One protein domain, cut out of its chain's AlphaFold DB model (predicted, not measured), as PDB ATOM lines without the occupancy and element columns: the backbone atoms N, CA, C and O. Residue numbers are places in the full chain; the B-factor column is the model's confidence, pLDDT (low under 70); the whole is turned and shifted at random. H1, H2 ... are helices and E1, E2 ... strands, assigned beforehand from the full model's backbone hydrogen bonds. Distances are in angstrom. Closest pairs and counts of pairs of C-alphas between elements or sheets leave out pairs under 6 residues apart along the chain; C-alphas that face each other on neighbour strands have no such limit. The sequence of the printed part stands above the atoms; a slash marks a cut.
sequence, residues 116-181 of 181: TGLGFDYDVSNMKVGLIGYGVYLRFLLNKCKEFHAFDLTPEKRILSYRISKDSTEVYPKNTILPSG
ATOM      1  N   THR A 116       2.488 -15.691  39.277       73.50
ATOM      2  CA  THR A 116       1.808 -15.069  38.138       73.50
ATOM      3  C   THR A 116       1.768 -16.033  36.956       73.50
ATOM      4  O   THR A 116       2.701 -16.795  36.715       73.50
ATOM      5  N   GLY A 117       0.671 -15.987  36.198       71.56
ATOM      6  CA  GLY A 117       0.465 -16.867  35.050       71.56
ATOM      7  C   GLY A 117       0.249 -18.334  35.431       71.56
ATOM      8  O   GLY A 117       0.017 -18.687  36.585       71.56
ATOM      9  N   LEU A 118       0.293 -19.194  34.418       67.31
ATOM     10  CA  LEU A 118       0.342 -20.637  34.607       67.31
ATOM     11  C   LEU A 118       1.821 -21.009  34.741       67.31
ATOM     12  O   LEU A 118       2.519 -21.141  33.740       67.31
ATOM     13  N   GLY A 119       2.315 -21.071  35.973       66.75
ATOM     14  CA  GLY A 119       3.680 -21.479  36.299       66.75
ATOM     15  C   GLY A 119       3.654 -22.660  37.261       66.75
ATOM     16  O   GLY A 119       2.820 -22.700  38.166       66.75
ATOM     17  N   PHE A 120       4.547 -23.626  37.052       71.94
ATOM     18  CA  PHE A 120       4.726 -24.766  37.944       71.94
ATOM     19  C   PHE A 120       6.216 -24.878  38.274       71.94
ATOM     20  O   PHE A 120       6.980 -25.440  37.497       71.94
ATOM     21  N   ASP A 121       6.623 -24.298  39.405       73.38
ATOM     22  CA  ASP A 121       8.033 -24.168  39.821       73.38
ATOM     23  C   ASP A 121       8.645 -25.499  40.323       73.38
ATOM     24  O   ASP A 121       9.713 -25.506  40.931       73.38
ATOM     25  N   TYR A 122       7.971 -26.631  40.105       78.25
ATOM     26  CA  TYR A 122       8.424 -27.946  40.552       78.25
ATOM     27  C   TYR A 122       9.069 -28.715  39.399       78.25
ATOM     28  O   TYR A 122       8.452 -28.901  38.348       78.25
ATOM     29  N   ASP A 123      10.287 -29.212  39.618       86.88
ATOM     30  CA  ASP A 123      10.911 -30.180  38.718       86.88
ATOM     31  C   ASP A 123      10.224 -31.542  38.869       86.88
ATOM     32  O   ASP A 123      10.290 -32.182  39.919       86.88
ATOM     33  N   VAL A 124       9.547 -31.971  37.805       89.62
ATOM     34  CA  VAL A 124       8.799 -33.232  37.756       89.62
ATOM     35  C   VAL A 124       9.510 -34.322  36.950       89.62
ATOM     36  O   VAL A 124       8.961 -35.415  36.822       89.62
ATOM     37  N   SER A 125      10.725 -34.071  36.445       91.25
ATOM     38  CA  SER A 125      11.461 -34.947  35.514       91.25
ATOM     39  C   SER A 125      11.520 -36.415  35.944       91.25
ATOM     40  O   SER A 125      11.299 -37.312  35.133       91.25
ATOM     41  N   ASN A 126      11.711 -36.669  37.239       92.25
ATOM     42  CA  ASN A 126      11.826 -38.015  37.804       92.25
ATOM     43  C   ASN A 126      10.579 -38.489  38.572       92.25
ATOM     44  O   ASN A 126      10.615 -39.531  39.231       92.25
ATOM     45  N   MET A 127       9.472 -37.747  38.500       91.50
ATOM     46  CA  MET A 127       8.261 -38.010  39.280       91.50
ATOM     47  C   MET A 127       7.213 -38.806  38.498       91.50
ATOM     48  O   MET A 127       7.130 -38.737  37.270       91.50
ATOM     49  N   LYS A 128       6.368 -39.534  39.238       91.56
ATOM     50  CA  LYS A 128       5.076 -40.015  38.740       91.56
ATOM     51  C   LYS A 128       4.024 -38.951  39.023       91.56
ATOM     52  O   LYS A 128       3.884 -38.529  40.169       91.56
ATOM     53  N   VAL A 129       3.295 -38.527  38.000       88.50
ATOM     54  CA  VAL A 129       2.344 -37.417  38.098       88.50
ATOM     55  C   VAL A 129       0.945 -37.891  37.724       88.50
ATOM     56  O   VAL A 129       0.749 -38.479  36.665       88.50
ATOM     57  N   GLY A 130      -0.028 -37.602  38.590       87.12
ATOM     58  CA  GLY A 130      -1.454 -37.777  38.323       87.12
ATOM     59  C   GLY A 130      -2.153 -36.425  38.192       87.12
ATOM     60  O   GLY A 130      -2.034 -35.581  39.079       87.12
ATOM     61  N   LEU A 131      -2.894 -36.222  37.104       85.75
ATOM     62  CA  LEU A 131      -3.702 -35.031  36.856       85.75
ATOM     63  C   LEU A 131      -5.189 -35.401  36.849       85.75
ATOM     64  O   LEU A 131      -5.619 -36.199  36.024       85.75
ATOM     65  N   ILE A 132      -5.977 -34.798  37.740       85.06
ATOM     66  CA  ILE A 132      -7.441 -34.921  37.744       85.06
ATOM     67  C   ILE A 132      -8.023 -33.677  37.067       85.06
ATOM     68  O   ILE A 132      -7.809 -32.560  37.539       85.06
ATOM     69  N   GLY A 133      -8.750 -33.874  35.970       80.44
ATOM     70  CA  GLY A 133      -9.178 -32.817  35.056       80.44
ATOM     71  C   GLY A 133      -8.148 -32.578  33.947       80.44
ATOM     72  O   GLY A 133      -7.126 -31.917  34.143       80.44
ATOM     73  N   TYR A 134      -8.435 -33.095  32.758       74.50
ATOM     74  CA  TYR A 134      -7.655 -32.934  31.542       74.50
ATOM     75  C   TYR A 134      -7.840 -31.516  30.984       74.50
ATOM     76  O   TYR A 134      -8.860 -31.177  30.383       74.50
ATOM     77  N   GLY A 135      -6.844 -30.652  31.193       75.94
ATOM     78  CA  GLY A 135      -6.921 -29.270  30.724       75.94
ATOM     79  C   GLY A 135      -5.674 -28.433  30.992       75.94
ATOM     80  O   GLY A 135      -4.585 -28.721  30.505       75.94
ATOM     81  N   VAL A 136      -5.853 -27.353  31.750       71.88
ATOM     82  CA  VAL A 136      -4.952 -26.186  31.825       71.88
ATOM     83  C   VAL A 136      -3.478 -26.529  32.101       71.88
ATOM     84  O   VAL A 136      -2.588 -25.856  31.582       71.88
ATOM     85  N   TYR A 137      -3.198 -27.590  32.866       76.75
ATOM     86  CA  TYR A 137      -1.835 -27.921  33.293       76.75
ATOM     87  C   TYR A 137      -1.084 -28.925  32.409       76.75
ATOM     88  O   TYR A 137       0.080 -29.226  32.676       76.75
ATOM     89  N   LEU A 138      -1.691 -29.404  31.319       78.19
ATOM     90  CA  LEU A 138      -1.076 -30.414  30.449       78.19
ATOM     91  C   LEU A 138       0.284 -29.981  29.902       78.19
ATOM     92  O   LEU A 138       1.230 -30.761  29.916       78.19
ATOM     93  N   ARG A 139       0.418 -28.713  29.497       76.31
ATOM     94  CA  ARG A 139       1.668 -28.167  28.945       76.31
ATOM     95  C   ARG A 139       2.842 -28.196  29.944       76.31
ATOM     96  O   ARG A 139       3.999 -28.099  29.528       76.31
ATOM     97  N   PHE A 140       2.573 -28.310  31.246       77.31
ATOM     98  CA  PHE A 140       3.608 -28.355  32.289       77.31
ATOM     99  C   PHE A 140       4.039 -29.769  32.648       77.31
ATOM    100  O   PHE A 140       5.173 -29.943  33.077       77.31
ATOM    101  N   LEU A 141       3.166 -30.756  32.458       84.56
ATOM    102  CA  LEU A 141       3.366 -32.104  32.989       84.56
ATOM    103  C   LEU A 141       3.605 -33.134  31.880       84.56
ATOM    104  O   LEU A 141       4.449 -34.015  32.021       84.56
ATOM    105  N   LEU A 142       2.909 -32.999  30.749       81.94
ATOM    106  CA  LEU A 142       2.977 -33.966  29.659       81.94
ATOM    107  C   LEU A 142       4.393 -34.036  29.066       81.94
ATOM    108  O   LEU A 142       4.961 -33.013  28.680       81.94
ATOM    109  N   ASN A 143       4.935 -35.255  28.969       83.50
ATOM    110  CA  ASN A 143       6.298 -35.557  28.500       83.50
ATOM    111  C   ASN A 143       7.424 -34.857  29.284       83.50
ATOM    112  O   ASN A 143       8.552 -34.777  28.800       83.50
ATOM    113  N   LYS A 144       7.130 -34.338  30.481       87.19
ATOM    114  CA  LYS A 144       8.098 -33.662  31.356       87.19
ATOM    115  C   LYS A 144       8.357 -34.417  32.654       87.19
ATOM    116  O   LYS A 144       9.182 -33.974  33.439       87.19
ATOM    117  N   CYS A 145       7.666 -35.530  32.875       88.88
ATOM    118  CA  CYS A 145       7.814 -36.396  34.035       88.88
ATOM    119  C   CYS A 145       8.082 -37.844  33.621       88.88
ATOM    120  O   CYS A 145       7.814 -38.228  32.481       88.88
ATOM    121  N   LYS A 146       8.580 -38.659  34.557       90.19
ATOM    122  CA  LYS A 146       8.892 -40.079  34.327       90.19
ATOM    123  C   LYS A 146       7.657 -40.882  33.914       90.19
ATOM    124  O   LYS A 146       7.763 -41.807  33.118       90.19
ATOM    125  N   GLU A 147       6.499 -40.546  34.477       87.81
ATOM    126  CA  GLU A 147       5.232 -41.234  34.223       87.81
ATOM    127  C   GLU A 147       4.068 -40.256  34.409       87.81
ATOM    128  O   GLU A 147       4.039 -39.529  35.407       87.81
ATOM    129  N   PHE A 148       3.123 -40.226  33.467       85.94
ATOM    130  CA  PHE A 148       1.992 -39.296  33.476       85.94
ATOM    131  C   PHE A 148       0.658 -40.035  33.372       85.94
ATOM    132  O   PHE A 148       0.437 -40.801  32.436       85.94
ATOM    133  N   HIS A 149      -0.247 -39.745  34.305       84.31
ATOM    134  CA  HIS A 149      -1.615 -40.253  34.325       84.31
ATOM    135  C   HIS A 149      -2.590 -39.089  34.320       84.31
ATOM    136  O   HIS A 149      -2.462 -38.173  35.135       84.31
ATOM    137  N   ALA A 150      -3.585 -39.133  33.439       82.56
ATOM    138  CA  ALA A 150      -4.668 -38.161  33.431       82.56
ATOM    139  C   ALA A 150      -6.013 -38.854  33.652       82.56
ATOM    140  O   ALA A 150      -6.331 -39.845  33.001       82.56
ATOM    141  N   PHE A 151      -6.809 -38.293  34.556       81.25
ATOM    142  CA  PHE A 151      -8.137 -38.767  34.914       81.25
ATOM    143  C   PHE A 151      -9.139 -37.655  34.617       81.25
ATOM    144  O   PHE A 151      -9.024 -36.556  35.158       81.25
ATOM    145  N   ASP A 152     -10.127 -37.925  33.773       81.00
ATOM    146  CA  ASP A 152     -11.188 -36.971  33.455       81.00
ATOM    147  C   ASP A 152     -12.527 -37.700  33.328       81.00
ATOM    148  O   ASP A 152     -12.579 -38.875  32.975       81.00
ATOM    149  N   LEU A 153     -13.613 -36.995  33.639       78.38
ATOM    150  CA  LEU A 153     -14.978 -37.509  33.496       78.38
ATOM    151  C   LEU A 153     -15.493 -37.381  32.057       78.38
ATOM    152  O   LEU A 153     -16.520 -37.951  31.692       78.38
ATOM    153  N   THR A 154     -14.812 -36.586  31.240       75.62
ATOM    154  CA  THR A 154     -15.120 -36.379  29.837       75.62
ATOM    155  C   THR A 154     -14.676 -37.609  29.040       75.62
ATOM    156  O   THR A 154     -13.549 -38.067  29.212       75.62
ATOM    157  N   PRO A 155     -15.510 -38.127  28.117       74.00
ATOM    158  CA  PRO A 155     -15.114 -39.235  27.257       74.00
ATOM    159  C   PRO A 155     -13.844 -38.924  26.459       74.00
ATOM    160  O   PRO A 155     -13.700 -37.820  25.927       74.00
ATOM    161  N   GLU A 156     -12.991 -39.934  26.278       72.00
ATOM    162  CA  GLU A 156     -11.715 -39.863  25.551       72.00
ATOM    163  C   GLU A 156     -11.824 -39.135  24.196       72.00
ATOM    164  O   GLU A 156     -10.996 -38.289  23.864       72.00
ATOM    165  N   LYS A 157     -12.901 -39.370  23.434       72.00
ATOM    166  CA  LYS A 157     -13.138 -38.737  22.120       72.00
ATOM    167  C   LYS A 157     -13.223 -37.205  22.150       72.00
ATOM    168  O   LYS A 157     -13.095 -36.577  21.108       72.00
ATOM    169  N   ARG A 158     -13.494 -36.601  23.311       69.69
ATOM    170  CA  ARG A 158     -13.530 -35.139  23.505       69.69
ATOM    171  C   ARG A 158     -12.226 -34.586  24.093       69.69
ATOM    172  O   ARG A 158     -12.108 -33.377  24.259       69.69
ATOM    173  N   ILE A 159     -11.291 -35.469  24.428       73.56
ATOM    174  CA  ILE A 159      -9.976 -35.174  25.003       73.56
ATOM    175  C   ILE A 159      -8.891 -35.300  23.930       73.56
ATOM    176  O   ILE A 159      -8.006 -34.447  23.832       73.56
ATOM    177  N   LEU A 160      -8.967 -36.355  23.116       75.44
ATOM    178  CA  LEU A 160      -7.993 -36.634  22.072       75.44
ATOM    179  C   LEU A 160      -8.152 -35.705  20.871       75.44
ATOM    180  O   LEU A 160      -9.258 -35.385  20.438       75.44
ATOM    181  N   SER A 161      -7.019 -35.332  20.287       73.06
ATOM    182  CA  SER A 161      -6.952 -34.643  19.001       73.06
ATOM    183  C   SER A 161      -6.382 -35.576  17.942       73.06
ATOM    184  O   SER A 161      -5.370 -36.232  18.173       73.06
ATOM    185  N   TYR A 162      -7.010 -35.603  16.771       81.31
ATOM    186  CA  TYR A 162      -6.564 -36.398  15.632       81.31
ATOM    187  C   TYR A 162      -5.954 -35.462  14.597       81.31
ATOM    188  O   TYR A 162      -6.627 -34.569  14.083       81.31
ATOM    189  N   ARG A 163      -4.674 -35.658  14.288       81.19
ATOM    190  CA  ARG A 163      -4.009 -34.986  13.175       81.19
ATOM    191  C   ARG A 163      -3.969 -35.951  12.001       81.19
ATOM    192  O   ARG A 163      -3.245 -36.939  12.042       81.19
ATOM    193  N   ILE A 164      -4.731 -35.646  10.962       88.12
ATOM    194  CA  ILE A 164      -4.792 -36.446   9.739       88.12
ATOM    195  C   ILE A 164      -3.938 -35.749   8.673       88.12
ATOM    196  O   ILE A 164      -4.126 -34.564   8.400       88.12
ATOM    197  N   SER A 165      -2.974 -36.467   8.100       86.00
ATOM    198  CA  SER A 165      -2.158 -36.055   6.953       86.00
ATOM    199  C   SER A 165      -2.347 -37.036   5.789       86.00
ATOM    200  O   SER A 165      -3.048 -38.035   5.925       86.00
ATOM    201  N   LYS A 166      -1.732 -36.748   4.631       85.38
ATOM    202  CA  LYS A 166      -1.868 -37.565   3.410       85.38
ATOM    203  C   LYS A 166      -1.516 -39.042   3.631       85.38
ATOM    204  O   LYS A 166      -2.181 -39.905   3.071       85.38
ATOM    205  N   ASP A 167      -0.520 -39.307   4.475       94.44
ATOM    206  CA  ASP A 167       0.072 -40.637   4.639       94.44
ATOM    207  C   ASP A 167      -0.116 -41.213   6.057       94.44
ATOM    208  O   ASP A 167       0.337 -42.320   6.340       94.44
ATOM    209  N   SER A 168      -0.751 -40.477   6.983       89.56
ATOM    210  CA  SER A 168      -0.884 -40.930   8.376       89.56
ATOM    211  C   SER A 168      -2.018 -40.249   9.143       89.56
ATOM    212  O   SER A 168      -2.390 -39.112   8.861       89.56
ATOM    213  N   THR A 169      -2.529 -40.923  10.173       89.69
ATOM    214  CA  THR A 169      -3.353 -40.309  11.222       89.69
ATOM    215  C   THR A 169      -2.645 -40.480  12.557       89.69
ATOM    216  O   THR A 169      -2.345 -41.598  12.963       89.69
ATOM    217  N   GLU A 170      -2.385 -39.374  13.244       85.38
ATOM    218  CA  GLU A 170      -1.761 -39.362  14.562       85.38
ATOM    219  C   GLU A 170      -2.760 -38.920  15.630       85.38
ATOM    220  O   GLU A 170      -3.531 -37.979  15.431       85.38
ATOM    221  N   VAL A 171      -2.702 -39.570  16.790       81.12
ATOM    222  CA  VAL A 171      -3.522 -39.246  17.957       81.12
ATOM    223  C   VAL A 171      -2.670 -38.512  18.985       81.12
ATOM    224  O   VAL A 171      -1.543 -38.911  19.283       81.12
ATOM    225  N   TYR A 172      -3.213 -37.427  19.522       72.94
ATOM    226  CA  TYR A 172      -2.581 -36.596  20.535       72.94
ATOM    227  C   TYR A 172      -3.463 -36.499  21.780       72.94
ATOM    228  O   TYR A 172      -4.687 -36.430  21.649       72.94
ATOM    229  N   PRO A 173      -2.854 -36.392  22.973       68.38
ATOM    230  CA  PRO A 173      -1.409 -36.389  23.240       68.38
ATOM    231  C   PRO A 173      -0.754 -37.775  23.082       68.38
ATOM    232  O   PRO A 173      -1.369 -38.792  23.382       68.38
ATOM    233  N   LYS A 174       0.513 -37.814  22.641       67.94
ATOM    234  CA  LYS A 174       1.311 -39.054  22.598       67.94
ATOM    235  C   LYS A 174       1.720 -39.455  24.027       67.94
ATOM    236  O   LYS A 174       2.072 -38.575  24.809       67.94
ATOM    237  N   ASN A 175       1.721 -40.758  24.327       64.19
ATOM    238  CA  ASN A 175       2.132 -41.362  25.611       64.19
ATOM    239  C   ASN A 175       1.227 -41.078  26.830       64.19
ATOM    240  O   ASN A 175       1.707 -41.094  27.962       64.19
ATOM    241  N   THR A 176      -0.073 -40.850  26.628       61.88
ATOM    242  CA  THR A 176      -1.038 -40.718  27.733       61.88
ATOM    243  C   THR A 176      -1.883 -41.978  27.848       61.88
ATOM    244  O   THR A 176      -2.453 -42.427  26.857       61.88
ATOM    245  N   ILE A 177      -1.995 -42.528  29.057       58.50
ATOM    246  CA  ILE A 177      -2.958 -43.588  29.362       58.50
ATOM    247  C   ILE A 177      -4.230 -42.908  29.869       58.50
ATOM    248  O   ILE A 177      -4.197 -42.223  30.894       58.50
ATOM    249  N   LEU A 178      -5.330 -43.061  29.133       58.97
ATOM    250  CA  LEU A 178      -6.657 -42.615  29.553       58.97
ATOM    251  C   LEU A 178      -7.441 -43.829  30.075       58.97
ATOM    252  O   LEU A 178      -7.374 -44.896  29.464       58.97
ATOM    253  N   PRO A 179      -8.166 -43.712  31.200       49.75
ATOM    254  CA  PRO A 179      -9.010 -44.800  31.679       49.75
ATOM    255  C   PRO A 179     -10.129 -45.083  30.664       49.75
ATOM    256  O   PRO A 179     -10.861 -44.175  30.270       49.75
ATOM    257  N   SER A 180     -10.264 -46.343  30.245       50.53
ATOM    258  CA  SER A 180     -11.392 -46.814  29.438       50.53
ATOM    259  C   SER A 180     -12.654 -46.833  30.303       50.53
ATOM    260  O   SER A 180     -12.678 -47.525  31.325       50.53
ATOM    261  N   GLY A 181     -13.652 -46.032  29.919       43.72
ATOM    262  CA  GLY A 181     -14.981 -46.015  30.540       43.72
ATOM    263  C   GLY A 181     -15.838 -47.214  30.172       43.72
ATOM    264  O   GLY A 181     -15.556 -47.846  29.129       43.72
TER     265      GLY A 181
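What this domain is: This is residues 116 to 181 of the 181 residues of an uncharacterized protein of Lachnospiraceae bacterium oral taxon 082 str. F0431 (UniProt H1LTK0). With little regular structure, you meet two small strand pairs: parallel E1 and E2, with short H1 between them in the chain, then the antiparallel hairpin E3 and E4, whose tip, residues 164 to 169, sticks out. The 66 printed residues hold one named helix and four strands, ordered E1 H1 E2 E3 E4, mostly strand, with 22 residues in named elements. The whole is only just loose, close to compact: radius of gyration of the C-alphas 13.3 A, spans 39 by 27 by 25 A.

Where its parts are: Find C-alpha 128 at (5.076, -40.015, 38.740); E1 runs to 132, 13.6 A. Next come H1, 138 to 141, E2, 147 to 151, 13.6 A, and E3, 161 to 164. E4, 169 to 172, ends at (-2.581, -36.596, 20.535).

How they stand to each other: E1, H1, E2 form a strand-helix-strand unit, parallel neighbour strands with a helix between, its crossover right-handed. Within hydrogen-bond range are N 129 and O 147, 2.9 A, and, across hairpin E3 and E4, N 163 and O 170, 2.8 A. H1 is too short for O i to N i+4 pairs; its one O i to N i+3 pair is within range. The closest C-alphas of H1 and E2, Leu 141 and Phe 148, are 7.3 A apart. E2 and E3 are apart.

The domain as a whole: The farthest C-alphas, Thr 116 and Asp 167, are 42.2 A apart. The printed part has no cut; no link is long. Look for pLDDT under 70 at residues 118 to 119, 158 and 173 to 181.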